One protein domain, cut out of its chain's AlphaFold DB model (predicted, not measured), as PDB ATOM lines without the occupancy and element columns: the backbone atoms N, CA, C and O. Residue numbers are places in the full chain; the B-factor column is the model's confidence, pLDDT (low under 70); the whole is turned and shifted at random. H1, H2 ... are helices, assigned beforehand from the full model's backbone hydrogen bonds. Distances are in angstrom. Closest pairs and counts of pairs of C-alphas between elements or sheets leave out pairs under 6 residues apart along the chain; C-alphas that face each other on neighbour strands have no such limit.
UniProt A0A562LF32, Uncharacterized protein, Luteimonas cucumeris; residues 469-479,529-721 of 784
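AT A GLANCE: This is residues 469 to 479 and 529 to 721 of the 784 residues of an uncharacterized protein of Luteimonas cucumeris (UniProt A0A562LF32). The model is a long, narrow helical hairpin: H2 runs most of its length, and H3 and H5, nearly end to end, fold back along it, with short H4 in the loop between them. H7 slants away from H2, its residues 708 to 721 sticking out, while H1, H6 and the loops of residues 652 to 671 and 676 to 697 gather towards the end where H2 begins. The printed part has 204 residues with seven named helices, H1 to H7 in order, and no named strand: all helix. It is extended, with a radius of gyration of the C-alphas of 26.8 A and spans of 93 by 39 by 28 A.

HOW THE PARTS SIT: H1, residues 472 to 475, touches no helix. H2, residues 529 to 578, is the hub, touching three helices. With its residues 566 to 576 alone it touches H3, residues 584 to 601, in a helical hairpin at a shallow tilt of 32 degrees; the closest C-alphas, of Cys 576 and Cys 590, are 5.8 A apart. H2 touches H5, residues 621 to 651, opposite ways at a shallow tilt of 17 degrees; the closest C-alphas are Ala 534 and Ala 649, at 4.6 A. H3 and H5 only just touch, with 3 pairs of C-alphas within 8 A, and only at their ends; the closest are Ser 601 and Leu 621, at 5.8 A. H4, residues 612 to 616, and H6, residues 672 to 675, touch no helix. H7, residues 698 to 721, touches H2 with residues 699 to 706 alone, the same way at a steep tilt of 47 degrees; C-alphas 539 and 703 are closest, at 6.1 A. Every O i to N i+4 pair is within hydrogen-bond range in H2, H3, H4, H5 and H7; H1 and H6 are too short for one.

IN THESE COORDINATES: H2 measures 73.7 A from C-alpha 529 at (89.286, 60.160, 78.709) to C-alpha 578 at (71.212, 72.244, 149.079). H3 measures 25.4 A, H5 44.7 A and H7 35.4 A, ending at C-alpha 721, (95.896, 45.822, 117.708).

THE WHOLE: The C-alphas farthest apart, of Pro 479 and Thr 582, are 94.1 A apart. Residues 480 to 528 are not printed, and C-alphas 479 and 529 are 18.8 A apart across this cut. The links H5 to H6 and H6 to H7 are long. Residues 471 to 474, 659 to 679 and 693 to 694 have pLDDT under 70.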
ATOM      1  N   GLY A 469      88.825  51.449  81.698       77.38
ATOM      2  CA  GLY A 469      89.736  52.488  81.214       77.38
ATOM      3  C   GLY A 469      90.554  52.105  79.974       77.38
ATOM      4  O   GLY A 469      90.856  52.974  79.156       77.38
ATOM      5  N   ARG A 470      90.921  50.821  79.816       76.50
ATOM      6  CA  ARG A 470      91.776  50.326  78.716       76.50
ATOM      7  C   ARG A 470      91.025  50.067  77.415       76.50
ATOM      8  O   ARG A 470      91.655  50.073  76.359       76.50
ATOM      9  N   ILE A 471      89.720  49.804  77.470       62.44
ATOM     10  CA  ILE A 471      88.930  49.445  76.289       62.44
ATOM     11  C   ILE A 471      87.757  50.426  76.134       62.44
ATOM     12  O   ILE A 471      86.629  50.105  76.514       62.44
ATOM     13  N   PRO A 472      87.975  51.598  75.504       57.97
ATOM     14  CA  PRO A 472      86.893  52.538  75.216       57.97
ATOM     15  C   PRO A 472      85.748  51.904  74.411       57.97
ATOM     16  O   PRO A 472      84.613  52.365  74.465       57.97
ATOM     17  N   SER A 473      86.022  50.808  73.688       61.09
ATOM     18  CA  SER A 473      85.057  50.168  72.794       61.09
ATOM     19  C   SER A 473      83.854  49.505  73.432       61.09
ATOM     20  O   SER A 473      82.943  49.142  72.700       61.09
ATOM     21  N   HIS A 474      83.865  49.280  74.742       67.69
ATOM     22  CA  HIS A 474      82.706  48.707  75.427       67.69
ATOM     23  C   HIS A 474      81.825  49.768  76.078       67.69
ATOM     24  O   HIS A 474      80.650  49.504  76.305       67.69
ATOM     25  N   LEU A 475      82.379  50.949  76.360       74.69
ATOM     26  CA  LEU A 475      81.619  52.085  76.874       74.69
ATOM     27  C   LEU A 475      81.059  52.947  75.748       74.69
ATOM     28  O   LEU A 475      80.037  53.576  75.950       74.69
ATOM     29  N   ILE A 476      81.695  52.987  74.576       81.88
ATOM     30  CA  ILE A 476      81.253  53.810  73.445       81.88
ATOM     31  C   ILE A 476      80.441  52.958  72.465       81.88
ATOM     32  O   ILE A 476      80.908  51.904  72.029       81.88
ATOM     33  N   ASP A 477      79.260  53.436  72.075       84.31
ATOM     34  CA  ASP A 477      78.511  52.890  70.942       84.31
ATOM     35  C   ASP A 477      79.101  53.439  69.643       84.31
ATOM     36  O   ASP A 477      78.781  54.543  69.189       84.31
ATOM     37  N   TYR A 478      80.042  52.698  69.059       85.00
ATOM     38  CA  TYR A 478      80.619  53.122  67.792       85.00
ATOM     39  C   TYR A 478      79.620  52.960  66.652       85.00
ATOM     40  O   TYR A 478      78.947  51.929  66.563       85.00
ATOM     41  N   PRO A 479      79.621  53.885  65.672       87.81
ATOM     42  CA  PRO A 479      78.937  53.625  64.417       87.81
ATOM     43  C   PRO A 479      79.424  52.287  63.832       87.81
ATOM     44  O   PRO A 479      80.616  51.964  63.938       87.81
ATOM     45  N   GLN A 529      88.241  60.203  77.673       89.69
ATOM     46  CA  GLN A 529      89.286  60.160  78.709       89.69
ATOM     47  C   GLN A 529      89.215  61.338  79.704       89.69
ATOM     48  O   GLN A 529      89.189  61.082  80.913       89.69
ATOM     49  N   PRO A 530      89.101  62.613  79.268       91.88
ATOM     50  CA  PRO A 530      88.884  63.737  80.181       91.88
ATOM     51  C   PRO A 530      87.603  63.596  81.008       91.88
ATOM     52  O   PRO A 530      87.596  63.962  82.182       91.88
ATOM     53  N   LYS A 531      86.534  63.034  80.423       91.00
ATOM     54  CA  LYS A 531      85.264  62.779  81.115       91.00
ATOM     55  C   LYS A 531      85.450  61.785  82.263       91.00
ATOM     56  O   LYS A 531      85.059  62.089  83.384       91.00
ATOM     57  N   LEU A 532      86.094  60.641  82.015       89.56
ATOM     58  CA  LEU A 532      86.376  59.639  83.051       89.56
ATOM     59  C   LEU A 532      87.287  60.193  84.154       89.56
ATOM     60  O   LEU A 532      87.052  59.926  85.329       89.56
ATOM     61  N   ALA A 533      88.300  60.987  83.797       90.62
ATOM     62  CA  ALA A 533      89.176  61.633  84.773       90.62
ATOM     63  C   ALA A 533      88.421  62.641  85.656       90.62
ATOM     64  O   ALA A 533      88.634  62.678  86.867       90.62
ATOM     65  N   ALA A 534      87.514  63.426  85.071       91.88
ATOM     66  CA  ALA A 534      86.673  64.347  85.825       91.88
ATOM     67  C   ALA A 534      85.686  63.613  86.744       91.88
ATOM     68  O   ALA A 534      85.470  64.072  87.859       91.88
ATOM     69  N   ILE A 535      85.140  62.469  86.309       90.06
ATOM     70  CA  ILE A 535      84.302  61.608  87.158       90.06
ATOM     71  C   ILE A 535      85.097  61.125  88.370       90.06
ATOM     72  O   ILE A 535      84.646  61.341  89.483       90.06
ATOM     73  N   ARG A 536      86.306  60.574  88.186       91.38
ATOM     74  CA  ARG A 536      87.154  60.155  89.324       91.38
ATOM     75  C   ARG A 536      87.389  61.293  90.311       91.38
ATOM     76  O   ARG A 536      87.187  61.111  91.498       91.38
ATOM     77  N   ALA A 537      87.739  62.478  89.809       92.94
ATOM     78  CA  ALA A 537      87.965  63.642  90.660       92.94
ATOM     79  C   ALA A 537      86.696  64.113  91.398       92.94
ATOM     80  O   ALA A 537      86.808  64.714  92.464       92.94
ATOM     81  N   ALA A 538      85.507  63.893  90.828       91.75
ATOM     82  CA  ALA A 538      84.239  64.169  91.495       91.75
ATOM     83  C   ALA A 538      83.938  63.128  92.579       91.75
ATOM     84  O   ALA A 538      83.595  63.516  93.688       91.75
ATOM     85  N   GLU A 539      84.133  61.842  92.291       91.00
ATOM     86  CA  GLU A 539      83.942  60.752  93.255       91.00
ATOM     87  C   GLU A 539      84.948  60.807  94.416       91.00
ATOM     88  O   GLU A 539      84.571  60.599  95.563       91.00
ATOM     89  N   ASP A 540      86.213  61.161  94.153       89.25
ATOM     90  CA  ASP A 540      87.215  61.395  95.202       89.25
ATOM     91  C   ASP A 540      86.756  62.511  96.154       89.25
ATOM     92  O   ASP A 540      86.867  62.391  97.374       89.25
ATOM     93  N   ALA A 541      86.217  63.603  95.600       89.88
ATOM     94  CA  ALA A 541      85.710  64.726  96.384       89.88
ATOM     95  C   ALA A 541      84.411  64.378  97.130       89.88
ATOM     96  O   ALA A 541      84.209  64.850  98.245       89.88
ATOM     97  N   TYR A 542      83.550  63.544  96.542       91.12
ATOM     98  CA  TYR A 542      82.351  63.023  97.197       91.12
ATOM     99  C   TYR A 542      82.713  62.173  98.418       91.12
ATOM    100  O   TYR A 542      82.212  62.420  99.509       91.12
ATOM    101  N   PHE A 543      83.657  61.242  98.258       87.69
ATOM    102  CA  PHE A 543      84.144  60.394  99.344       87.69
ATOM    103  C   PHE A 543      84.758  61.216 100.492       87.69
ATOM    104  O   PHE A 543      84.524  60.945 101.671       87.69
ATOM    105  N   GLN A 544      85.516  62.267 100.159       86.88
ATOM    106  CA  GLN A 544      86.035  63.215 101.153       86.88
ATOM    107  C   GLN A 544      84.912  63.955 101.885       86.88
ATOM    108  O   GLN A 544      84.981  64.106 103.103       86.88
ATOM    109  N   TRP A 545      83.878  64.392 101.163       93.25
ATOM    110  CA  TRP A 545      82.721  65.042 101.768       93.25
ATOM    111  C   TRP A 545      81.980  64.109 102.738       93.25
ATOM    112  O   TRP A 545      81.746  64.504 103.877       93.25
ATOM    113  N   GLU A 546      81.703  62.857 102.374       89.44
ATOM    114  CA  GLU A 546      81.088  61.893 103.301       89.44
ATOM    115  C   GLU A 546      81.938  61.662 104.556       89.44
ATOM    116  O   GLU A 546      81.415  61.688 105.669       89.44
ATOM    117  N   THR A 547      83.261  61.552 104.400       86.06
ATOM    118  CA  THR A 547      84.177  61.435 105.547       86.06
ATOM    119  C   THR A 547      84.043  62.642 106.488       86.06
ATOM    120  O   THR A 547      84.048  62.495 107.709       86.06
ATOM    121  N   THR A 548      83.886  63.856 105.946       89.69
ATOM    122  CA  THR A 548      83.667  65.056 106.773       89.69
ATOM    123  C   THR A 548      82.293  65.092 107.445       89.69
ATOM    124  O   THR A 548      82.199  65.583 108.566       89.69
ATOM    125  N   VAL A 549      81.249  64.527 106.826       92.12
ATOM    126  CA  VAL A 549      79.916  64.401 107.446       92.12
ATOM    127  C   VAL A 549      79.987  63.512 108.690       92.12
ATOM    128  O   VAL A 549      79.458  63.880 109.742       92.12
ATOM    129  N   GLU A 550      80.699  62.387 108.615       86.44
ATOM    130  CA  GLU A 550      80.912  61.511 109.773       86.44
ATOM    131  C   GLU A 550      81.688  62.219 110.894       86.44
ATOM    132  O   GLU A 550      81.338  62.088 112.069       86.44
ATOM    133  N   LEU A 551      82.703  63.021 110.555       88.50
ATOM    134  CA  LEU A 551      83.445  63.822 111.539       88.50
ATOM    135  C   LEU A 551      82.552  64.861 112.233       88.50
ATOM    136  O   LEU A 551      82.684  65.067 113.441       88.50
ATOM    137  N   VAL A 552      81.623  65.487 111.506       93.12
ATOM    138  CA  VAL A 552      80.632  66.409 112.086       93.12
ATOM    139  C   VAL A 552      79.702  65.679 113.048       93.12
ATOM    140  O   VAL A 552      79.432  66.187 114.141       93.12
ATOM    141  N   GLU A 553      79.228  64.486 112.688       93.75
ATOM    142  CA  GLU A 553      78.400  63.673 113.579       93.75
ATOM    143  C   GLU A 553      79.168  63.274 114.846       93.75
ATOM    144  O   GLU A 553      78.671  63.489 115.953       93.75
ATOM    145  N   GLN A 554      80.413  62.812 114.714       88.62
ATOM    146  CA  GLN A 554      81.276  62.482 115.851       88.62
ATOM    147  C   GLN A 554      81.533  63.694 116.756       88.62
ATOM    148  O   GLN A 554      81.409  63.589 117.981       88.62
ATOM    149  N   ALA A 555      81.842  64.861 116.183       91.75
ATOM    150  CA  ALA A 555      82.042  66.093 116.942       91.75
ATOM    151  C   ALA A 555      80.759  66.519 117.673       91.75
ATOM    152  O   ALA A 555      80.799  66.916 118.842       91.75
ATOM    153  N   ARG A 556      79.597  66.367 117.023       96.94
ATOM    154  CA  ARG A 556      78.284  66.642 117.616       96.94
ATOM    155  C   ARG A 556      77.989  65.702 118.780       96.94
ATOM    156  O   ARG A 556      77.619  66.181 119.850       96.94
ATOM    157  N   THR A 557      78.215  64.401 118.612       91.12
ATOM    158  CA  THR A 557      78.075  63.414 119.687       91.12
ATOM    159  C   THR A 557      79.015  63.724 120.848       91.12
ATOM    160  O   THR A 557      78.571  63.741 121.994       91.12
ATOM    161  N   GLY A 558      80.285  64.042 120.579       88.94
ATOM    162  CA  GLY A 558      81.256  64.405 121.614       88.94
ATOM    163  C   GLY A 558      80.858  65.664 122.393       88.94
ATOM    164  O   GLY A 558      80.998  65.715 123.616       88.94
ATOM    165  N   ARG A 559      80.297  66.669 121.712       97.06
ATOM    166  CA  ARG A 559      79.718  67.861 122.349       97.06
ATOM    167  C   ARG A 559      78.495  67.515 123.202       97.06
ATOM    168  O   ARG A 559      78.375  68.017 124.317       97.06
ATOM    169  N   ASP A 560      77.585  66.686 122.700       93.69
ATOM    170  CA  ASP A 560      76.354  66.325 123.413       93.69
ATOM    171  C   ASP A 560      76.649  65.496 124.667       93.69
ATOM    172  O   ASP A 560      76.100  65.784 125.731       93.69
ATOM    173  N   GLN A 561      77.603  64.567 124.585       90.50
ATOM    174  CA  GLN A 561      78.132  63.839 125.741       90.50
ATOM    175  C   GLN A 561      78.763  64.785 126.773       90.50
ATOM    176  O   GLN A 561      78.525  64.639 127.971       90.50
ATOM    177  N   MET A 562      79.528  65.790 126.328       93.62
ATOM    178  CA  MET A 562      80.105  66.797 127.225       93.62
ATOM    179  C   MET A 562      79.020  67.642 127.911       93.62
ATOM    180  O   MET A 562      79.100  67.898 129.110       93.62
ATOM    181  N   ASN A 563      77.976  68.041 127.180       96.06
ATOM    182  CA  ASN A 563      76.828  68.749 127.751       96.06
ATOM    183  C   ASN A 563      76.089  67.904 128.794       96.06
ATOM    184  O   ASN A 563      75.721  68.422 129.849       96.06
ATOM    185  N   GLU A 564      75.880  66.614 128.523       92.44
ATOM    186  CA  GLU A 564      75.261  65.695 129.479       92.44
ATOM    187  C   GLU A 564      76.112  65.560 130.749       92.44
ATOM    188  O   GLU A 564      75.588  65.707 131.857       92.44
ATOM    189  N   ALA A 565      77.428  65.372 130.599       89.75
ATOM    190  CA  ALA A 565      78.367  65.287 131.715       89.75
ATOM    191  C   ALA A 565      78.365  66.568 132.570       89.75
ATOM    192  O   ALA A 565      78.283  66.498 133.797       89.75
ATOM    193  N   ILE A 566      78.370  67.747 131.936       95.62
ATOM    194  CA  ILE A 566      78.250  69.042 132.625       95.62
ATOM    195  C   ILE A 566      76.906  69.155 133.353       95.62
ATOM    196  O   ILE A 566      76.866  69.630 134.487       95.62
ATOM    197  N   GLY A 567      75.808  68.701 132.741       94.38
ATOM    198  CA  GLY A 567      74.480  68.701 133.356       94.38
ATOM    199  C   GLY A 567      74.412  67.834 134.616       94.38
ATOM    200  O   GLY A 567      73.895  68.276 135.644       94.38
ATOM    201  N   GLN A 568      74.981  66.631 134.569       94.12
ATOM    202  CA  GLN A 568      75.076  65.736 135.726       94.12
ATOM    203  C   GLN A 568      75.971  66.326 136.821       94.12
ATOM    204  O   GLN A 568      75.601  66.326 137.996       94.12
ATOM    205  N   LEU A 569      77.114  66.904 136.446       94.12
ATOM    206  CA  LEU A 569      78.028  67.543 137.389       94.12
ATOM    207  C   LEU A 569      77.390  68.770 138.060       94.12
ATOM    208  O   LEU A 569      77.523  68.957 139.269       94.12
ATOM    209  N   ALA A 570      76.623  69.566 137.313       96.56
ATOM    210  CA  ALA A 570      75.852  70.683 137.850       96.56
ATOM    211  C   ALA A 570      74.779  70.223 138.849       96.56
ATOM    212  O   ALA A 570      74.617  70.849 139.896       96.56
ATOM    213  N   GLN A 571      74.091  69.107 138.579       96.69
ATOM    214  CA  GLN A 571      73.143  68.516 139.533       96.69
ATOM    215  C   GLN A 571      73.841  68.066 140.821       96.69
ATOM    216  O   GLN A 571      73.331  68.324 141.911       96.69
ATOM    217  N   GLN A 572      75.023  67.451 140.723       94.00
ATOM    218  CA  GLN A 572      75.813  67.067 141.897       94.00
ATOM    219  C   GLN A 572      76.252  68.292 142.713       94.00
ATOM    220  O   GLN A 572      76.130  68.295 143.938       94.00
ATOM    221  N   VAL A 573      76.707  69.362 142.053       96.62
ATOM    222  CA  VAL A 573      77.046  70.632 142.720       96.62
ATOM    223  C   VAL A 573      75.817  71.249 143.394       96.62
ATOM    224  O   VAL A 573      75.902  71.684 144.539       96.62
ATOM    225  N   GLN A 574      74.652  71.222 142.747       97.38
ATOM    226  CA  GLN A 574      73.413  71.720 143.341       97.38
ATOM    227  C   GLN A 574      72.997  70.906 144.577       97.38
ATOM    228  O   GLN A 574      72.557  71.481 145.571       97.38
ATOM    229  N   GLN A 575      73.147  69.578 144.549       95.25
ATOM    230  CA  GLN A 575      72.886  68.727 145.715       95.25
ATOM    231  C   GLN A 575      73.827  69.064 146.878       95.25
ATOM    232  O   GLN A 575      73.371  69.177 148.016       95.25
ATOM    233  N   CYS A 576      75.106  69.308 146.585       95.94
ATOM    234  CA  CYS A 576      76.083  69.796 147.554       95.94
ATOM    235  C   CYS A 576      75.711  71.158 148.160       95.94
ATOM    236  O   CYS A 576      75.982  71.403 149.333       95.94
ATOM    237  N   ASP A 577      75.111  72.054 147.374       95.75
ATOM    238  CA  ASP A 577      74.688  73.376 147.844       95.75
ATOM    239  C   ASP A 577      73.420  73.305 148.710       95.75
ATOM    240  O   ASP A 577      73.307  74.021 149.705       95.75
ATOM    241  N   LEU A 578      72.469  72.436 148.348       97.38
ATOM    242  CA  LEU A 578      71.212  72.244 149.079       97.38
ATOM    243  C   LEU A 578      71.406  71.497 150.400       97.38
ATOM    244  O   LEU A 578      70.738  71.812 151.387       97.38
ATOM    245  N   SER A 579      72.327  70.535 150.418       96.00
ATOM    246  CA  SER A 579      72.647  69.712 151.581       96.00
ATOM    247  C   SER A 579      74.158  69.714 151.814       96.00
ATOM    248  O   SER A 579      74.820  68.722 151.498       96.00
ATOM    249  N   PRO A 580      74.726  70.812 152.357       95.19
ATOM    250  CA  PRO A 580      76.158  70.911 152.589       95.19
ATOM    251  C   PRO A 580      76.613  69.774 153.504       95.19
ATOM    252  O   PRO A 580      76.128  69.678 154.638       95.19
ATOM    253  N   PRO A 581      77.521  68.899 153.046       92.25
ATOM    254  CA  PRO A 581      77.986  67.814 153.882       92.25
ATOM    255  C   PRO A 581      78.796  68.364 155.056       92.25
ATOM    256  O   PRO A 581      79.518  69.353 154.933       92.25
ATOM    257  N   THR A 582      78.685  67.705 156.204       91.94
ATOM    258  CA  THR A 582      79.479  68.020 157.399       91.94
ATOM    259  C   THR A 582      80.796  67.252 157.440       91.94
ATOM    260  O   THR A 582      81.720  67.662 158.140       91.94
ATOM    261  N   GLU A 583      80.903  66.157 156.685       92.00
ATOM    262  CA  GLU A 583      82.127  65.375 156.555       92.00
ATOM    263  C   GLU A 583      83.125  66.068 155.614       92.00
ATOM    264  O   GLU A 583      82.776  66.476 154.503       92.00
ATOM    265  N   LEU A 584      84.380  66.190 156.063       85.06
ATOM    266  CA  LEU A 584      85.444  66.942 155.386       85.06
ATOM    267  C   LEU A 584      85.623  66.533 153.922       85.06
ATOM    268  O   LEU A 584      85.863  67.366 153.047       85.06
ATOM    269  N   ASP A 585      85.498  65.251 153.642       75.50
ATOM    270  CA  ASP A 585      85.801  64.738 152.326       75.50
ATOM    271  C   ASP A 585      84.633  64.844 151.350       75.50
ATOM    272  O   ASP A 585      84.828  65.079 150.158       75.50
ATOM    273  N   ALA A 586      83.401  64.774 151.851       78.50
ATOM    274  CA  ALA A 586      82.236  65.156 151.074       78.50
ATOM    275  C   ALA A 586      82.284  66.661 150.737       78.50
ATOM    276  O   ALA A 586      81.971  67.034 149.607       78.50
ATOM    277  N   ILE A 587      82.792  67.518 151.639       89.06
ATOM    278  CA  ILE A 587      83.076  68.933 151.330       89.06
ATOM    279  C   ILE A 587      84.118  69.044 150.202       89.06
ATOM    280  O   ILE A 587      83.931  69.841 149.278       89.06
ATOM    281  N   ARG A 588      85.191  68.239 150.227       86.19
ATOM    282  CA  ARG A 588      86.206  68.211 149.155       86.19
ATOM    283  C   ARG A 588      85.648  67.707 147.829       86.19
ATOM    284  O   ARG A 588      85.910  68.346 146.817       86.19
ATOM    285  N   ARG A 589      84.838  66.643 147.815       86.81
ATOM    286  CA  ARG A 589      84.129  66.173 146.610       86.81
ATOM    287  C   ARG A 589      83.262  67.280 146.021       86.81
ATOM    288  O   ARG A 589      83.380  67.580 144.839       86.81
ATOM    289  N   CYS A 590      82.477  67.963 146.852       92.56
ATOM    290  CA  CYS A 590      81.684  69.112 146.420       92.56
ATOM    291  C   CYS A 590      82.558  70.250 145.864       92.56
ATOM    292  O   CYS A 590      82.206  70.863 144.859       92.56
ATOM    293  N   SER A 591      83.720  70.517 146.472       93.50
ATOM    294  CA  SER A 591      84.683  71.501 145.962       93.50
ATOM    295  C   SER A 591      85.289  71.083 144.619       93.50
ATOM    296  O   SER A 591      85.357  71.906 143.711       93.50
ATOM    297  N   ASN A 592      85.692  69.822 144.467       89.44
ATOM    298  CA  ASN A 592      86.252  69.285 143.228       89.44
ATOM    299  C   ASN A 592      85.207  69.289 142.113       89.44
ATOM    300  O   ASN A 592      85.513  69.729 141.013       89.44
ATOM    301  N   ASN A 593      83.962  68.909 142.408       91.75
ATOM    302  CA  ASN A 593      82.860  68.979 141.454       91.75
ATOM    303  C   ASN A 593      82.595  70.420 141.010       91.75
ATOM    304  O   ASN A 593      82.369  70.658 139.829       91.75
ATOM    305  N   ARG A 594      82.686  71.401 141.921       96.44
ATOM    306  CA  ARG A 594      82.609  72.825 141.558       96.44
ATOM    307  C   ARG A 594      83.779  73.250 140.668       96.44
ATOM    308  O   ARG A 594      83.545  73.953 139.693       96.44
ATOM    309  N   VAL A 595      85.013  72.844 140.979       92.38
ATOM    310  CA  VAL A 595      86.204  73.167 140.166       92.38
ATOM    311  C   VAL A 595      86.122  72.529 138.783       92.38
ATOM    312  O   VAL A 595      86.297  73.232 137.796       92.38
ATOM    313  N   ALA A 596      85.774  71.246 138.702       89.00
ATOM    314  CA  ALA A 596      85.567  70.538 137.445       89.00
ATOM    315  C   ALA A 596      84.425  71.166 136.636       89.00
ATOM    316  O   ALA A 596      84.581  71.393 135.441       89.00
ATOM    317  N   LEU A 597      83.314  71.544 137.283       95.81
ATOM    318  CA  LEU A 597      82.216  72.245 136.621       95.81
ATOM    319  C   LEU A 597      82.688  73.590 136.071       95.81
ATOM    320  O   LEU A 597      82.406  73.903 134.918       95.81
ATOM    321  N   MET A 598      83.438  74.364 136.859       93.75
ATOM    322  CA  MET A 598      84.029  75.624 136.409       93.75
ATOM    323  C   MET A 598      84.996  75.410 135.239       93.75
ATOM    324  O   MET A 598      84.919  76.159 134.275       93.75
ATOM    325  N   GLY A 599      85.853  74.387 135.274       91.56
ATOM    326  CA  GLY A 599      86.785  74.072 134.188       91.56
ATOM    327  C   GLY A 599      86.082  73.642 132.897       91.56
ATOM    328  O   GLY A 599      86.361  74.195 131.835       91.56
ATOM    329  N   MET A 600      85.138  72.699 132.985       91.56
ATOM    330  CA  MET A 600      84.453  72.102 131.829       91.56
ATOM    331  C   MET A 600      83.408  73.025 131.187       91.56
ATOM    332  O   MET A 600      83.170  72.926 129.982       91.56
ATOM    333  N   SER A 601      82.774  73.907 131.970       95.75
ATOM    334  CA  SER A 601      81.735  74.835 131.486       95.75
ATOM    335  C   SER A 601      82.241  76.255 131.193       95.75
ATOM    336  O   SER A 601      81.471  77.077 130.689       95.75
ATOM    337  N   ALA A 602      83.511  76.565 131.483       93.50
ATOM    338  CA  ALA A 602      84.078  77.883 131.215       93.50
ATOM    339  C   ALA A 602      84.122  78.206 129.713       93.50
ATOM    340  O   ALA A 602      84.371  77.349 128.864       93.50
ATOM    341  N   ASN A 603      83.912  79.486 129.398       93.12
ATOM    342  CA  ASN A 603      84.043  80.029 128.052       93.12
ATOM    343  C   ASN A 603      84.859  81.342 128.097       93.12
ATOM    344  O   ASN A 603      84.315  82.361 128.539       93.12
ATOM    345  N   PRO A 604      86.140  81.342 127.676       94.38
ATOM    346  CA  PRO A 604      86.900  80.194 127.162       94.38
ATOM    347  C   PRO A 604      87.242  79.179 128.266       94.38
ATOM    348  O   PRO A 604      87.232  79.517 129.449       94.38
ATOM    349  N   CYS A 605      87.558  77.941 127.874       93.06
ATOM    350  CA  CYS A 605      88.019  76.900 128.794       93.06
ATOM    351  C   CYS A 605      89.238  77.377 129.591       93.06
ATOM    352  O   CYS A 605      90.148  77.985 129.021       93.06
ATOM    353  N   ASN A 606      89.274  77.087 130.894       92.75
ATOM    354  CA  ASN A 606      90.424  77.411 131.734       92.75
ATOM    355  C   ASN A 606      91.300  76.160 131.937       92.75
ATOM    356  O   ASN A 606      90.914  75.295 132.728       92.75
ATOM    357  N   PRO A 607      92.463  76.052 131.264       91.06
ATOM    358  CA  PRO A 607      93.330  74.882 131.383       91.06
ATOM    359  C   PRO A 607      93.899  74.705 132.797       91.06
ATOM    360  O   PRO A 607      94.168  73.576 133.183       91.06
ATOM    361  N   ASP A 608      93.997  75.771 133.602       94.50
ATOM    362  CA  ASP A 608      94.496  75.693 134.984       94.50
ATOM    363  C   ASP A 608      93.528  74.951 135.928       94.50
ATOM    364  O   ASP A 608      93.895  74.586 137.045       94.50
ATOM    365  N   LEU A 609      92.272  74.757 135.506       91.44
ATOM    366  CA  LEU A 609      91.235  74.044 136.264       91.44
ATOM    367  C   LEU A 609      90.984  72.622 135.743       91.44
ATOM    368  O   LEU A 609      90.138  71.919 136.298       91.44
ATOM    369  N   LEU A 610      91.676  72.216 134.678       88.31
ATOM    370  CA  LEU A 610      91.539  70.913 134.032       88.31
ATOM    371  C   LEU A 610      92.791  70.066 134.286       88.31
ATOM    372  O   LEU A 610      93.890  70.583 134.474       88.31
ATOM    373  N   THR A 611      92.637  68.744 134.284       87.50
ATOM    374  CA  THR A 611      93.791  67.834 134.316       87.50
ATOM    375  C   THR A 611      94.542  67.869 132.983       87.50
ATOM    376  O   THR A 611      93.970  68.212 131.951       87.50
ATOM    377  N   ALA A 612      95.817  67.471 132.966       82.81
ATOM    378  CA  ALA A 612      96.593  67.404 131.722       82.81
ATOM    379  C   ALA A 612      95.908  66.532 130.650       82.81
ATOM    380  O   ALA A 612      95.816  66.947 129.499       82.81
ATOM    381  N   ASP A 613      95.335  65.388 131.048       82.88
ATOM    382  CA  ASP A 613      94.560  64.504 130.163       82.88
ATOM    383  C   ASP A 613      93.294  65.190 129.617       82.88
ATOM    384  O   ASP A 613      92.966  65.066 128.437       82.88
ATOM    385  N   GLN A 614      92.598  65.971 130.450       88.94
ATOM    386  CA  GLN A 614      91.440  66.759 130.022       88.94
ATOM    387  C   GLN A 614      91.826  67.855 129.029       88.94
ATOM    388  O   GLN A 614      91.086  68.102 128.076       88.94
ATOM    389  N   VAL A 615      92.972  68.508 129.235       90.62
ATOM    390  CA  VAL A 615      93.508  69.504 128.299       90.62
ATOM    391  C   VAL A 615      93.879  68.837 126.974       90.62
ATOM    392  O   VAL A 615      93.449  69.304 125.922       90.62
ATOM    393  N   GLU A 616      94.597  67.714 127.019       87.62
ATOM    394  CA  GLU A 616      95.016  66.951 125.838       87.62
ATOM    395  C   GLU A 616      93.817  66.462 125.011       87.62
ATOM    396  O   GLU A 616      93.757  66.679 123.802       87.62
ATOM    397  N   LYS A 617      92.804  65.881 125.662       87.62
ATOM    398  CA  LYS A 617      91.581  65.377 125.007       87.62
ATOM    399  C   LYS A 617      90.548  66.461 124.701       87.62
ATOM    400  O   LYS A 617      89.438  66.156 124.239       87.62
ATOM    401  N   ARG A 618      90.879  67.723 124.986       96.12
ATOM    402  CA  ARG A 618      89.993  68.878 124.822       96.12
ATOM    403  C   ARG A 618      88.628  68.666 125.507       96.12
ATOM    404  O   ARG A 618      87.575  68.940 124.934       96.12
ATOM    405  N   GLN A 619      88.624  68.151 126.741       92.94
ATOM    406  CA  GLN A 619      87.429  67.820 127.534       92.94
ATOM    407  C   GLN A 619      86.782  69.053 128.189       92.94
ATOM    408  O   GLN A 619      86.627  69.141 129.404       92.94
ATOM    409  N   CYS A 620      86.387  70.019 127.366       96.12
ATOM    410  CA  CYS A 620      85.647  71.199 127.793       96.12
ATOM    411  C   CYS A 620      84.654  71.615 126.706       96.12
ATOM    412  O   CYS A 620      84.907  71.430 125.514       96.12
ATOM    413  N   LEU A 621      83.518  72.187 127.108       96.75
ATOM    414  CA  LEU A 621      82.432  72.500 126.184       96.75
ATOM    415  C   LEU A 621      82.824  73.529 125.118       96.75
ATOM    416  O   LEU A 621      82.431  73.370 123.966       96.75
ATOM    417  N   ALA A 622      83.598  74.567 125.464       96.81
ATOM    418  CA  ALA A 622      84.004  75.562 124.467       96.81
ATOM    419  C   ALA A 622      84.908  74.935 123.391       96.81
ATOM    420  O   ALA A 622      84.657  75.142 122.209       96.81
ATOM    421  N   TRP A 623      85.855  74.075 123.779       96.62
ATOM    422  CA  TRP A 623      86.671  73.326 122.822       96.62
ATOM    423  C   TRP A 623      85.857  72.337 121.987       96.62
ATOM    424  O   TRP A 623      86.064  72.274 120.787       96.62
ATOM    425  N   LYS A 624      84.881  71.619 122.562       96.19
ATOM    426  CA  LYS A 624      83.999  70.742 121.764       96.19
ATOM    427  C   LYS A 624      83.118  71.514 120.783       96.19
ATOM    428  O   LYS A 624      82.799  70.999 119.716       96.19
ATOM    429  N   ASN A 625      82.741  72.747 121.116       97.44
ATOM    430  CA  ASN A 625      82.069  73.636 120.172       97.44
ATOM    431  C   ASN A 625      83.017  74.121 119.066       97.44
ATOM    432  O   ASN A 625      82.579  74.204 117.924       97.44
ATOM    433  N   GLU A 626      84.283  74.417 119.377       96.81
ATOM    434  CA  GLU A 626      85.312  74.713 118.367       96.81
ATOM    435  C   GLU A 626      85.532  73.510 117.438       96.81
ATOM    436  O   GLU A 626      85.472  73.683 116.227       96.81
ATOM    437  N   ASP A 627      85.691  72.302 117.993       94.50
ATOM    438  CA  ASP A 627      85.876  71.057 117.233       94.50
ATOM    439  C   ASP A 627      84.691  70.828 116.270       94.50
ATOM    440  O   ASP A 627      84.880  70.485 115.104       94.50
ATOM    441  N   LEU A 628      83.455  71.064 116.734       97.38
ATOM    442  CA  LEU A 628      82.257  70.976 115.893       97.38
ATOM    443  C   LEU A 628      82.226  72.057 114.804       97.38
ATOM    444  O   LEU A 628      81.893  71.750 113.667       97.38
ATOM    445  N   GLN A 629      82.568  73.307 115.128       97.62
ATOM    446  CA  GLN A 629      82.603  74.394 114.141       97.62
ATOM    447  C   GLN A 629      83.664  74.155 113.065       97.62
ATOM    448  O   GLN A 629      83.417  74.426 111.892       97.62
ATOM    449  N   GLU A 630      84.835  73.648 113.452       96.38
ATOM    450  CA  GLU A 630      85.893  73.259 112.524       96.38
ATOM    451  C   GLU A 630      85.431  72.108 111.624       96.38
ATOM    452  O   GLU A 630      85.584  72.187 110.405       96.38
ATOM    453  N   ALA A 631      84.792  71.082 112.193       94.00
ATOM    454  CA  ALA A 631      84.223  69.982 111.419       94.00
ATOM    455  C   ALA A 631      83.151  70.470 110.423       94.00
ATOM    456  O   ALA A 631      83.203  70.100 109.253       94.00
ATOM    457  N   GLU A 632      82.228  71.343 110.845       97.06
ATOM    458  CA  GLU A 632      81.183  71.921 109.980       97.06
ATOM    459  C   GLU A 632      81.784  72.806 108.869       97.06
ATOM    460  O   GLU A 632      81.302  72.805 107.733       97.06
ATOM    461  N   ALA A 633      82.863  73.543 109.158       96.69
ATOM    462  CA  ALA A 633      83.583  74.326 108.155       96.69
ATOM    463  C   ALA A 633      84.270  73.426 107.113       96.69
ATOM    464  O   ALA A 633      84.157  73.685 105.912       96.69
ATOM    465  N   ASN A 634      84.923  72.353 107.567       94.75
ATOM    466  CA  ASN A 634      85.559  71.359 106.703       94.75
ATOM    467  C   ASN A 634      84.526  70.624 105.834       94.75
ATOM    468  O   ASN A 634      84.758  70.435 104.640       94.75
ATOM    469  N   GLU A 635      83.364  70.271 106.397       96.69
ATOM    470  CA  GLU A 635      82.245  69.692 105.646       96.69
ATOM    471  C   GLU A 635      81.777  70.635 104.535       96.69
ATOM    472  O   GLU A 635      81.615  70.221 103.386       96.69
ATOM    473  N   HIS A 636      81.611  71.924 104.845       96.50
ATOM    474  CA  HIS A 636      81.188  72.910 103.860       96.50
ATOM    475  C   HIS A 636      82.212  73.094 102.728       96.50
ATOM    476  O   HIS A 636      81.828  73.175 101.558       96.50
ATOM    477  N   GLU A 637      83.509  73.139 103.046       95.50
ATOM    478  CA  GLU A 637      84.580  73.206 102.044       95.50
ATOM    479  C   GLU A 637      84.587  71.960 101.145       95.50
ATOM    480  O   GLU A 637      84.603  72.082  99.913       95.50
ATOM    481  N   ALA A 638      84.494  70.765 101.738       93.12
ATOM    482  CA  ALA A 638      84.441  69.502 101.007       93.12
ATOM    483  C   ALA A 638      83.197  69.416 100.105       93.12
ATOM    484  O   ALA A 638      83.298  69.028  98.938       93.12
ATOM    485  N   GLN A 639      82.041  69.877 100.589       96.44
ATOM    486  CA  GLN A 639      80.806  69.947  99.809       96.44
ATOM    487  C   GLN A 639      80.949  70.872  98.590       96.44
ATOM    488  O   GLN A 639      80.511  70.526  97.487       96.44
ATOM    489  N   GLN A 640      81.569  72.047  98.750       96.44
ATOM    490  CA  GLN A 640      81.816  72.970  97.636       96.44
ATOM    491  C   GLN A 640      82.797  72.384  96.613       96.44
ATOM    492  O   GLN A 640      82.582  72.517  95.400       96.44
ATOM    493  N   ALA A 641      83.854  71.721  97.088       94.62
ATOM    494  CA  ALA A 641      84.812  71.029  96.237       94.62
ATOM    495  C   ALA A 641      84.120  69.929  95.419       94.62
ATOM    496  O   ALA A 641      84.249  69.918  94.190       94.62
ATOM    497  N   TYR A 642      83.317  69.081  96.069       95.69
ATOM    498  CA  TYR A 642      82.504  68.067  95.402       95.69
ATOM    499  C   TYR A 642      81.581  68.691  94.354       95.69
ATOM    500  O   TYR A 642      81.655  68.316  93.184       95.69
ATOM    501  N   ALA A 643      80.788  69.703  94.718       94.19
ATOM    502  CA  ALA A 643      79.873  70.360  93.789       94.19
ATOM    503  C   ALA A 643      80.604  70.899  92.544       94.19
ATOM    504  O   ALA A 643      80.160  70.683  91.415       94.19
ATOM    505  N   SER A 644      81.757  71.556  92.716       95.75
ATOM    506  CA  SER A 644      82.557  72.075  91.598       95.75
ATOM    507  C   SER A 644      83.079  70.964  90.675       95.75
ATOM    508  O   SER A 644      82.986  71.076  89.443       95.75
ATOM    509  N   LYS A 645      83.610  69.875  91.244       95.19
ATOM    510  CA  LYS A 645      84.121  68.733  90.473       95.19
ATOM    511  C   LYS A 645      82.998  67.975  89.777       95.19
ATOM    512  O   LYS A 645      83.129  67.678  88.591       95.19
ATOM    513  N   PHE A 646      81.878  67.763  90.463       92.88
ATOM    514  CA  PHE A 646      80.675  67.152  89.912       92.88
ATOM    515  C   PHE A 646      80.170  67.926  88.692       92.88
ATOM    516  O   PHE A 646      79.984  67.342  87.627       92.88
ATOM    517  N   TRP A 647      80.034  69.254  88.785       92.94
ATOM    518  CA  TRP A 647      79.606  70.077  87.646       92.94
ATOM    519  C   TRP A 647      80.600  70.049  86.481       92.94
ATOM    520  O   TRP A 647      80.191  70.027  85.317       92.94
ATOM    521  N   THR A 648      81.900  69.999  86.770       94.12
ATOM    522  CA  THR A 648      82.935  69.830  85.739       94.12
ATOM    523  C   THR A 648      82.776  68.482  85.030       94.12
ATOM    524  O   THR A 648      82.725  68.430  83.802       94.12
ATOM    525  N   ALA A 649      82.623  67.394  85.789       91.81
ATOM    526  CA  ALA A 649      82.391  66.062  85.244       91.81
ATOM    527  C   ALA A 649      81.092  66.002  84.438       91.81
ATOM    528  O   ALA A 649      81.074  65.444  83.344       91.81
ATOM    529  N   TRP A 650      80.019  66.620  84.928       89.69
ATOM    530  CA  TRP A 650      78.710  66.656  84.283       89.69
ATOM    531  C   TRP A 650      78.739  67.375  82.930       89.69
ATOM    532  O   TRP A 650      78.240  66.841  81.943       89.69
ATOM    533  N   THR A 651      79.364  68.552  82.869       91.94
ATOM    534  CA  THR A 651      79.346  69.433  81.686       91.94
ATOM    535  C   THR A 651      80.295  69.019  80.565       91.94
ATOM    536  O   THR A 651      80.102  69.446  79.426       91.94
ATOM    537  N   LEU A 652      81.303  68.184  80.846       92.94
ATOM    538  CA  LEU A 652      82.183  67.663  79.801       92.94
ATOM    539  C   LEU A 652      81.396  66.843  78.761       92.94
ATOM    540  O   LEU A 652      80.514  66.063  79.141       92.94
ATOM    541  N   PRO A 653      81.723  66.980  77.461       90.25
ATOM    542  CA  PRO A 653      81.061  66.233  76.401       90.25
ATOM    543  C   PRO A 653      81.199  64.723  76.615       90.25
ATOM    544  O   PRO A 653      82.211  64.234  77.116       90.25
ATOM    545  N   GLN A 654      80.159  63.993  76.230       84.88
ATOM    546  CA  GLN A 654      80.072  62.545  76.360       84.88
ATOM    547  C   GLN A 654      79.903  61.944  74.957       84.88
ATOM    548  O   GLN A 654      79.043  62.415  74.206       84.88
ATOM    549  N   PRO A 655      80.723  60.953  74.561       85.75
ATOM    550  CA  PRO A 655      80.491  60.228  73.315       85.75
ATOM    551  C   PRO A 655      79.198  59.400  73.422       85.75
ATOM    552  O   PRO A 655      78.725  59.164  74.532       85.75
ATOM    553  N   PRO A 656      78.618  58.930  72.303       83.69
ATOM    554  CA  PRO A 656      77.513  57.976  72.361       83.69
ATOM    555  C   PRO A 656      77.949  56.758  73.179       83.69
ATOM    556  O   PRO A 656      78.961  56.134  72.863       83.69
ATOM    557  N   ILE A 657      77.235  56.461  74.262       80.56
ATOM    558  CA  ILE A 657      77.587  55.371  75.172       80.56
ATOM    559  C   ILE A 657      76.822  54.120  74.766       80.56
ATOM    560  O   ILE A 657      75.646  54.189  74.418       80.56
ATOM    561  N   ALA A 658      77.506  52.976  74.775       72.69
ATOM    562  CA  ALA A 658      76.878  51.686  74.542       72.69
ATOM    563  C   ALA A 658      75.763  51.486  75.565       72.69
ATOM    564  O   ALA A 658      75.942  51.792  76.743       72.69
ATOM    565  N   ALA A 659      74.633  50.936  75.130       63.09
ATOM    566  CA  ALA A 659      73.466  50.662  75.961       63.09
ATOM    567  C   ALA A 659      73.714  49.525  76.981       63.09
ATOM    568  O   ALA A 659      72.938  48.584  77.102       63.09
ATOM    569  N   TYR A 660      74.819  49.577  77.727       58.03
ATOM    570  CA  TYR A 660      75.141  48.641  78.797       58.03
ATOM    571  C   TYR A 660      74.201  48.819  80.007       58.03
ATOM    572  O   TYR A 660      74.150  47.948  80.872       58.03
ATOM    573  N   LEU A 661      73.436  49.920  80.045       54.31
ATOM    574  CA  LEU A 661      72.406  50.217  81.045       54.31
ATOM    575  C   LEU A 661      70.980  49.802  80.629       54.31
ATOM    576  O   LEU A 661      70.106  49.771  81.494       54.31
ATOM    577  N   ASP A 662      70.721  49.470  79.357       49.41
ATOM    578  CA  ASP A 662      69.347  49.212  78.871       49.41
ATOM    579  C   ASP A 662      68.741  47.897  79.392       49.41
ATOM    580  O   ASP A 662      67.525  47.716  79.350       49.41
ATOM    581  N   ASP A 663      69.558  47.003  79.957       48.22
ATOM    582  CA  ASP A 663      69.094  45.746  80.556       48.22
ATOM    583  C   ASP A 663      68.805  45.868  82.067       48.22
ATOM    584  O   ASP A 663      68.603  44.872  82.760       48.22
ATOM    585  N   ALA A 664      68.734  47.094  82.611       50.34
ATOM    586  CA  ALA A 664      68.457  47.351  84.033       50.34
ATOM    587  C   ALA A 664      67.048  46.917  84.506       50.34
ATOM    588  O   ALA A 664      66.676  47.169  85.650       50.34
ATOM    589  N   GLY A 665      66.249  46.261  83.657       50.03
ATOM    590  CA  GLY A 665      65.052  45.534  84.084       50.03
ATOM    591  C   GLY A 665      63.912  46.397  84.629       50.03
ATOM    592  O   GLY A 665      62.986  45.844  85.220       50.03
ATOM    593  N   ILE A 666      63.937  47.721  84.427       50.66
ATOM    594  CA  ILE A 666      62.810  48.603  84.762       50.66
ATOM    595  C   ILE A 666      61.997  48.864  83.486       50.66
ATOM    596  O   ILE A 666      62.330  49.771  82.714       50.66
ATOM    597  N   PRO A 667      60.927  48.088  83.221       50.94
ATOM    598  CA  PRO A 667      60.054  48.337  82.085       50.94
ATOM    599  C   PRO A 667      59.385  49.704  82.256       50.94
ATOM    600  O   PRO A 667      58.498  49.878  83.088       50.94
ATOM    601  N   GLY A 668      59.823  50.682  81.458       57.19
ATOM    602  CA  GLY A 668      59.182  51.994  81.366       57.19
ATOM    603  C   GLY A 668      59.957  53.193  81.916       57.19
ATOM    604  O   GLY A 668      59.313  54.199  82.161       57.19
ATOM    605  N   LEU A 669      61.287  53.152  82.080       52.12
ATOM    606  CA  LEU A 669      62.129  54.348  82.316       52.12
ATOM    607  C   LEU A 669      63.015  54.872  81.150       52.12
ATOM    608  O   LEU A 669      63.533  55.977  81.315       52.12
ATOM    609  N   PRO A 670      63.146  54.233  79.959       53.41
ATOM    610  CA  PRO A 670      63.953  54.796  78.857       53.41
ATOM    611  C   PRO A 670      63.533  56.211  78.411       53.41
ATOM    612  O   PRO A 670      64.313  56.964  77.827       53.41
ATOM    613  N   TRP A 671      62.283  56.601  78.688       52.50
ATOM    614  CA  TRP A 671      61.731  57.899  78.291       52.50
ATOM    615  C   TRP A 671      62.092  59.054  79.239       52.50
ATOM    616  O   TRP A 671      62.051  60.206  78.817       52.50
ATOM    617  N   VAL A 672      62.463  58.796  80.500       55.62
ATOM    618  CA  VAL A 672      62.719  59.891  81.460       55.62
ATOM    619  C   VAL A 672      64.076  60.548  81.201       55.62
ATOM    620  O   VAL A 672      64.175  61.772  81.238       55.62
ATOM    621  N   CYS A 673      65.087  59.766  80.815       57.16
ATOM    622  CA  CYS A 673      66.400  60.300  80.446       57.16
ATOM    623  C   CYS A 673      66.475  60.898  79.034       57.16
ATOM    624  O   CYS A 673      67.414  61.624  78.730       57.16
ATOM    625  N   SER A 674      65.487  60.636  78.172       55.06
ATOM    626  CA  SER A 674      65.472  61.148  76.794       55.06
ATOM    627  C   SER A 674      64.600  62.393  76.591       55.06
ATOM    628  O   SER A 674      64.785  63.087  75.593       55.06
ATOM    629  N   VAL A 675      63.661  62.704  77.499       52.34
ATOM    630  CA  VAL A 675      62.634  63.738  77.239       52.34
ATOM    631  C   VAL A 675      62.793  65.017  78.065       52.34
ATOM    632  O   VAL A 675      62.408  66.077  77.573       52.34
ATOM    633  N   THR A 676      63.342  64.984  79.285       52.00
ATOM    634  CA  THR A 676      63.290  66.178  80.159       52.00
ATOM    635  C   THR A 676      64.630  66.671  80.699       52.00
ATOM    636  O   THR A 676      64.739  67.875  80.928       52.00
ATOM    637  N   TRP A 677      65.645  65.820  80.890       57.97
ATOM    638  CA  TRP A 677      66.950  66.217  81.446       57.97
ATOM    639  C   TRP A 677      68.085  65.459  80.739       57.97
ATOM    640  O   TRP A 677      67.919  64.268  80.488       57.97
ATOM    641  N   PRO A 678      69.225  66.101  80.407       59.72
ATOM    642  CA  PRO A 678      70.377  65.403  79.844       59.72
ATOM    643  C   PRO A 678      70.961  64.467  80.908       59.72
ATOM    644  O   PRO A 678      71.755  64.898  81.737       59.72
ATOM    645  N   CYS A 679      70.534  63.203  80.935       63.66
ATOM    646  CA  CYS A 679      71.161  62.194  81.782       63.66
ATOM    647  C   CYS A 679      72.575  61.915  81.269       63.66
ATOM    648  O   CYS A 679      72.794  61.732  80.073       63.66
ATOM    649  N   ASN A 680      73.535  61.888  82.185       72.62
ATOM    650  CA  ASN A 680      74.892  61.454  81.909       72.62
ATOM    651  C   ASN A 680      74.994  59.974  82.283       72.62
ATOM    652  O   ASN A 680      75.075  59.648  83.458       72.62
ATOM    653  N   ASP A 681      74.981  59.074  81.304       72.12
ATOM    654  CA  ASP A 681      74.978  57.620  81.553       72.12
ATOM    655  C   ASP A 681      76.173  57.099  82.384       72.12
ATOM    656  O   ASP A 681      76.118  55.997  82.922       72.12
ATOM    657  N   LEU A 682      77.255  57.875  82.532       77.00
ATOM    658  CA  LEU A 682      78.387  57.511  83.396       77.00
ATOM    659  C   LEU A 682      78.215  57.956  84.859       77.00
ATOM    660  O   LEU A 682      78.992  57.506  85.703       77.00
ATOM    661  N   ILE A 683      77.244  58.833  85.148       77.31
ATOM    662  CA  ILE A 683      76.974  59.427  86.466       77.31
ATOM    663  C   ILE A 683      75.461  59.461  86.715       77.31
ATOM    664  O   ILE A 683      74.740  60.288  86.151       77.31
ATOM    665  N   ILE A 684      74.974  58.623  87.625       75.12
ATOM    666  CA  ILE A 684      73.573  58.656  88.049       75.12
ATOM    667  C   ILE A 684      73.500  59.369  89.401       75.12
ATOM    668  O   ILE A 684      74.064  58.912  90.391       75.12
ATOM    669  N   LEU A 685      72.799  60.505  89.441       70.81
ATOM    670  CA  LEU A 685      72.562  61.258  90.676       70.81
ATOM    671  C   LEU A 685      71.851  60.383  91.720       70.81
ATOM    672  O   LEU A 685      70.814  59.792  91.418       70.81
ATOM    673  N   GLY A 686      72.393  60.339  92.941       70.00
ATOM    674  CA  GLY A 686      71.806  59.599  94.066       70.00
ATOM    675  C   GLY A 686      71.913  58.078  93.947       70.00
ATOM    676  O   GLY A 686      71.178  57.357  94.615       70.00
ATOM    677  N   GLN A 687      72.793  57.568  93.080       73.69
ATOM    678  CA  GLN A 687      72.986  56.126  92.934       73.69
ATOM    679  C   GLN A 687      73.587  55.478  94.191       73.69
ATOM    680  O   GLN A 687      73.306  54.314  94.461       73.69
ATOM    681  N   HIS A 688      74.362  56.234  94.972       72.75
ATOM    682  CA  HIS A 688      74.978  55.770  96.219       72.75
ATOM    683  C   HIS A 688      73.936  55.451  97.306       72.75
ATOM    684  O   HIS A 688      74.100  54.482  98.038       72.75
ATOM    685  N   ASP A 689      72.824  56.193  97.341       72.56
ATOM    686  CA  ASP A 689      71.800  56.082  98.392       72.56
ATOM    687  C   ASP A 689      70.772  54.967  98.140       72.56
ATOM    688  O   ASP A 689      69.941  54.660  98.998       72.56
ATOM    689  N   ASN A 690      70.758  54.380  96.941       73.69
ATOM    690  CA  ASN A 690      69.727  53.431  96.542       73.69
ATOM    691  C   ASN A 690      70.270  52.002  96.494       73.69
ATOM    692  O   ASN A 690      70.675  51.517  95.441       73.69
ATOM    693  N   GLU A 691      70.172  51.284  97.614       70.06
ATOM    694  CA  GLU A 691      70.551  49.863  97.712       70.06
ATOM    695  C   GLU A 691      69.822  48.952  96.701       70.06
ATOM    696  O   GLU A 691      70.287  47.854  96.384       70.06
ATOM    697  N   ASN A 692      68.674  49.391  96.164       71.69
ATOM    698  CA  ASN A 692      67.937  48.643  95.143       71.69
ATOM    699  C   ASN A 692      68.470  48.875  93.721       71.69
ATOM    700  O   ASN A 692      68.064  48.163  92.795       71.69
ATOM    701  N   ASP A 693      69.357  49.851  93.520       67.81
ATOM    702  CA  ASP A 693      69.957  50.139  92.227       67.81
ATOM    703  C   ASP A 693      71.155  49.221  91.961       67.81
ATOM    704  O   ASP A 693      72.277  49.446  92.404       67.81
ATOM    705  N   LYS A 694      70.907  48.155  91.197       67.56
ATOM    706  CA  LYS A 694      71.928  47.164  90.824       67.56
ATOM    707  C   LYS A 694      72.782  47.578  89.622       67.56
ATOM    708  O   LYS A 694      73.548  46.757  89.116       67.56
ATOM    709  N   ARG A 695      72.620  48.795  89.093       70.44
ATOM    710  CA  ARG A 695      73.374  49.247  87.914       70.44
ATOM    711  C   ARG A 695      74.833  49.495  88.305       70.44
ATOM    712  O   ARG A 695      75.115  50.402  89.063       70.44
ATOM    713  N   GLU A 696      75.790  48.755  87.754       72.69
ATOM    714  CA  GLU A 696      77.216  49.043  87.984       72.69
ATOM    715  C   GLU A 696      77.708  50.140  87.027       72.69
ATOM    716  O   GLU A 696      78.174  49.862  85.919       72.69
ATOM    717  N   THR A 697      77.587  51.410  87.425       80.44
ATOM    718  CA  THR A 697      78.178  52.527  86.667       80.44
ATOM    719  C   THR A 697      79.684  52.635  86.894       80.44
ATOM    720  O   THR A 697      80.244  52.052  87.830       80.44
ATOM    721  N   TYR A 698      80.366  53.390  86.023       81.94
ATOM    722  CA  TYR A 698      81.785  53.700  86.213       81.94
ATOM    723  C   TYR A 698      82.021  54.415  87.551       81.94
ATOM    724  O   TYR A 698      82.888  53.997  88.315       81.94
ATOM    725  N   ALA A 699      81.204  55.438  87.840       81.50
ATOM    726  CA  ALA A 699      81.199  56.169  89.104       81.50
ATOM    727  C   ALA A 699      81.029  55.227  90.308       81.50
ATOM    728  O   ALA A 699      81.900  55.177  91.170       81.50
ATOM    729  N   MET A 700      79.999  54.373  90.303       83.62
ATOM    730  CA  MET A 700      79.739  53.426  91.396       83.62
ATOM    731  C   MET A 700      80.878  52.415  91.599       83.62
ATOM    732  O   MET A 700      81.240  52.101  92.731       83.62
ATOM    733  N   THR A 701      81.479  51.913  90.513       86.38
ATOM    734  CA  THR A 701      82.631  50.998  90.601       86.38
ATOM    735  C   THR A 701      83.843  51.699  91.220       86.38
ATOM    736  O   THR A 701      84.564  51.097  92.017       86.38
ATOM    737  N   TYR A 702      84.068  52.966  90.863       86.06
ATOM    738  CA  TYR A 702      85.171  53.763  91.393       86.06
ATOM    739  C   TYR A 702      84.964  54.101  92.869       86.06
ATOM    740  O   TYR A 702      85.848  53.851  93.684       86.06
ATOM    741  N   TYR A 703      83.765  54.544  93.232       83.56
ATOM    742  CA  TYR A 703      83.380  54.792  94.615       83.56
ATOM    743  C   TYR A 703      83.518  53.531  95.491       83.56
ATOM    744  O   TYR A 703      84.152  53.564  96.546       83.56
ATOM    745  N   LYS A 704      83.046  52.369  95.009       87.25
ATOM    746  CA  LYS A 704      83.247  51.074  95.684       87.25
ATOM    747  C   LYS A 704      84.729  50.760  95.911       87.25
ATOM    748  O   LYS A 704      85.089  50.230  96.959       87.25
ATOM    749  N   HIS A 705      85.591  51.066  94.940       89.50
ATOM    750  CA  HIS A 705      87.033  50.882  95.089       89.50
ATOM    751  C   HIS A 705      87.614  51.769  96.203       89.50
ATOM    752  O   HIS A 705      88.373  51.256  97.023       89.50
ATOM    753  N   LEU A 706      87.224  53.048  96.286       85.31
ATOM    754  CA  LEU A 706      87.665  53.957  97.355       85.31
ATOM    755  C   LEU A 706      87.268  53.446  98.747       85.31
ATOM    756  O   LEU A 706      88.125  53.344  99.626       85.31
ATOM    757  N   GLY A 707      86.010  53.028  98.921       81.62
ATOM    758  CA  GLY A 707      85.545  52.448 100.186       81.62
ATOM    759  C   GLY A 707      86.333  51.196 100.589       81.62
ATOM    760  O   GLY A 707      86.721  51.043 101.745       81.62
ATOM    761  N   LEU A 708      86.663  50.325  99.627       90.31
ATOM    762  CA  LEU A 708      87.492  49.140  99.883       90.31
ATOM    763  C   LEU A 708      88.943  49.496 100.245       90.31
ATOM    764  O   LEU A 708      89.554  48.792 101.045       90.31
ATOM    765  N   VAL A 709      89.509  50.577  99.697       87.81
ATOM    766  CA  VAL A 709      90.848  51.060 100.085       87.81
ATOM    767  C   VAL A 709      90.867  51.488 101.553       87.81
ATOM    768  O   VAL A 709      91.773  51.077 102.281       87.81
ATOM    769  N   VAL A 710      89.867  52.252 102.001       83.44
ATOM    770  CA  VAL A 710      89.758  52.671 103.408       83.44
ATOM    771  C   VAL A 710      89.519  51.473 104.324       83.44
ATOM    772  O   VAL A 710      90.252  51.307 105.300       83.44
ATOM    773  N   ALA A 711      88.612  50.567 103.948       84.19
ATOM    774  CA  ALA A 711      88.341  49.352 104.713       84.19
ATOM    775  C   ALA A 711      89.595  48.482 104.914       84.19
ATOM    776  O   ALA A 711      89.780  47.915 105.989       84.19
ATOM    777  N   VAL A 712      90.487  48.389 103.917       90.44
ATOM    778  CA  VAL A 712      91.770  47.679 104.068       90.44
ATOM    779  C   VAL A 712      92.647  48.335 105.134       90.44
ATOM    780  O   VAL A 712      93.239  47.628 105.948       90.44
ATOM    781  N   VAL A 713      92.746  49.668 105.149       87.81
ATOM    782  CA  VAL A 713      93.571  50.392 106.132       87.81
ATOM    783  C   VAL A 713      93.023  50.200 107.547       87.81
ATOM    784  O   VAL A 713      93.790  49.894 108.458       87.81
ATOM    785  N   GLU A 714      91.711  50.335 107.730       83.75
ATOM    786  CA  GLU A 714      91.061  50.159 109.033       83.75
ATOM    787  C   GLU A 714      91.194  48.730 109.557       83.75
ATOM    788  O   GLU A 714      91.661  48.529 110.678       83.75
ATOM    789  N   GLN A 715      90.883  47.731 108.728       90.94
ATOM    790  CA  GLN A 715      91.006  46.323 109.111       90.94
ATOM    791  C   GLN A 715      92.459  45.926 109.404       90.94
ATOM    792  O   GLN A 715      92.694  45.076 110.257       90.94
ATOM    793  N   THR A 716      93.441  46.541 108.735       92.44
ATOM    794  CA  THR A 716      94.864  46.312 109.038       92.44
ATOM    795  C   THR A 716      95.213  46.821 110.436       92.44
ATOM    796  O   THR A 716      95.830  46.090 111.206       92.44
ATOM    797  N   LYS A 717      94.771  48.034 110.797       86.62
ATOM    798  CA  LYS A 717      94.982  48.588 112.145       86.62
ATOM    799  C   LYS A 717      94.287  47.755 113.222       86.62
ATOM    800  O   LYS A 717      94.889  47.465 114.252       86.62
ATOM    801  N   GLU A 718      93.038  47.353 112.981       88.19
ATOM    802  CA  GLU A 718      92.281  46.495 113.901       88.19
ATOM    803  C   GLU A 718      92.989  45.149 114.111       88.19
ATOM    804  O   GLU A 718      93.138  44.682 115.242       88.19
ATOM    805  N   LEU A 719      93.489  44.551 113.028       94.12
ATOM    806  CA  LEU A 719      94.242  43.305 113.075       94.12
ATOM    807  C   LEU A 719      95.554  43.442 113.863       94.12
ATOM    808  O   LEU A 719      95.869  42.560 114.658       94.12
ATOM    809  N   GLU A 720      96.318  44.518 113.662       90.81
ATOM    810  CA  GLU A 720      97.562  44.775 114.405       90.81
ATOM    811  C   GLU A 720      97.303  44.907 115.910       90.81
ATOM    812  O   GLU A 720      97.953  44.220 116.699       90.81
ATOM    813  N   ALA A 721      96.289  45.684 116.305       81.62
ATOM    814  CA  ALA A 721      95.896  45.822 117.708       81.62
ATOM    815  C   ALA A 721      95.461  44.478 118.325       81.62
ATOM    816  O   ALA A 721      95.802  44.159 119.465       81.62
TER     817      ALA A 721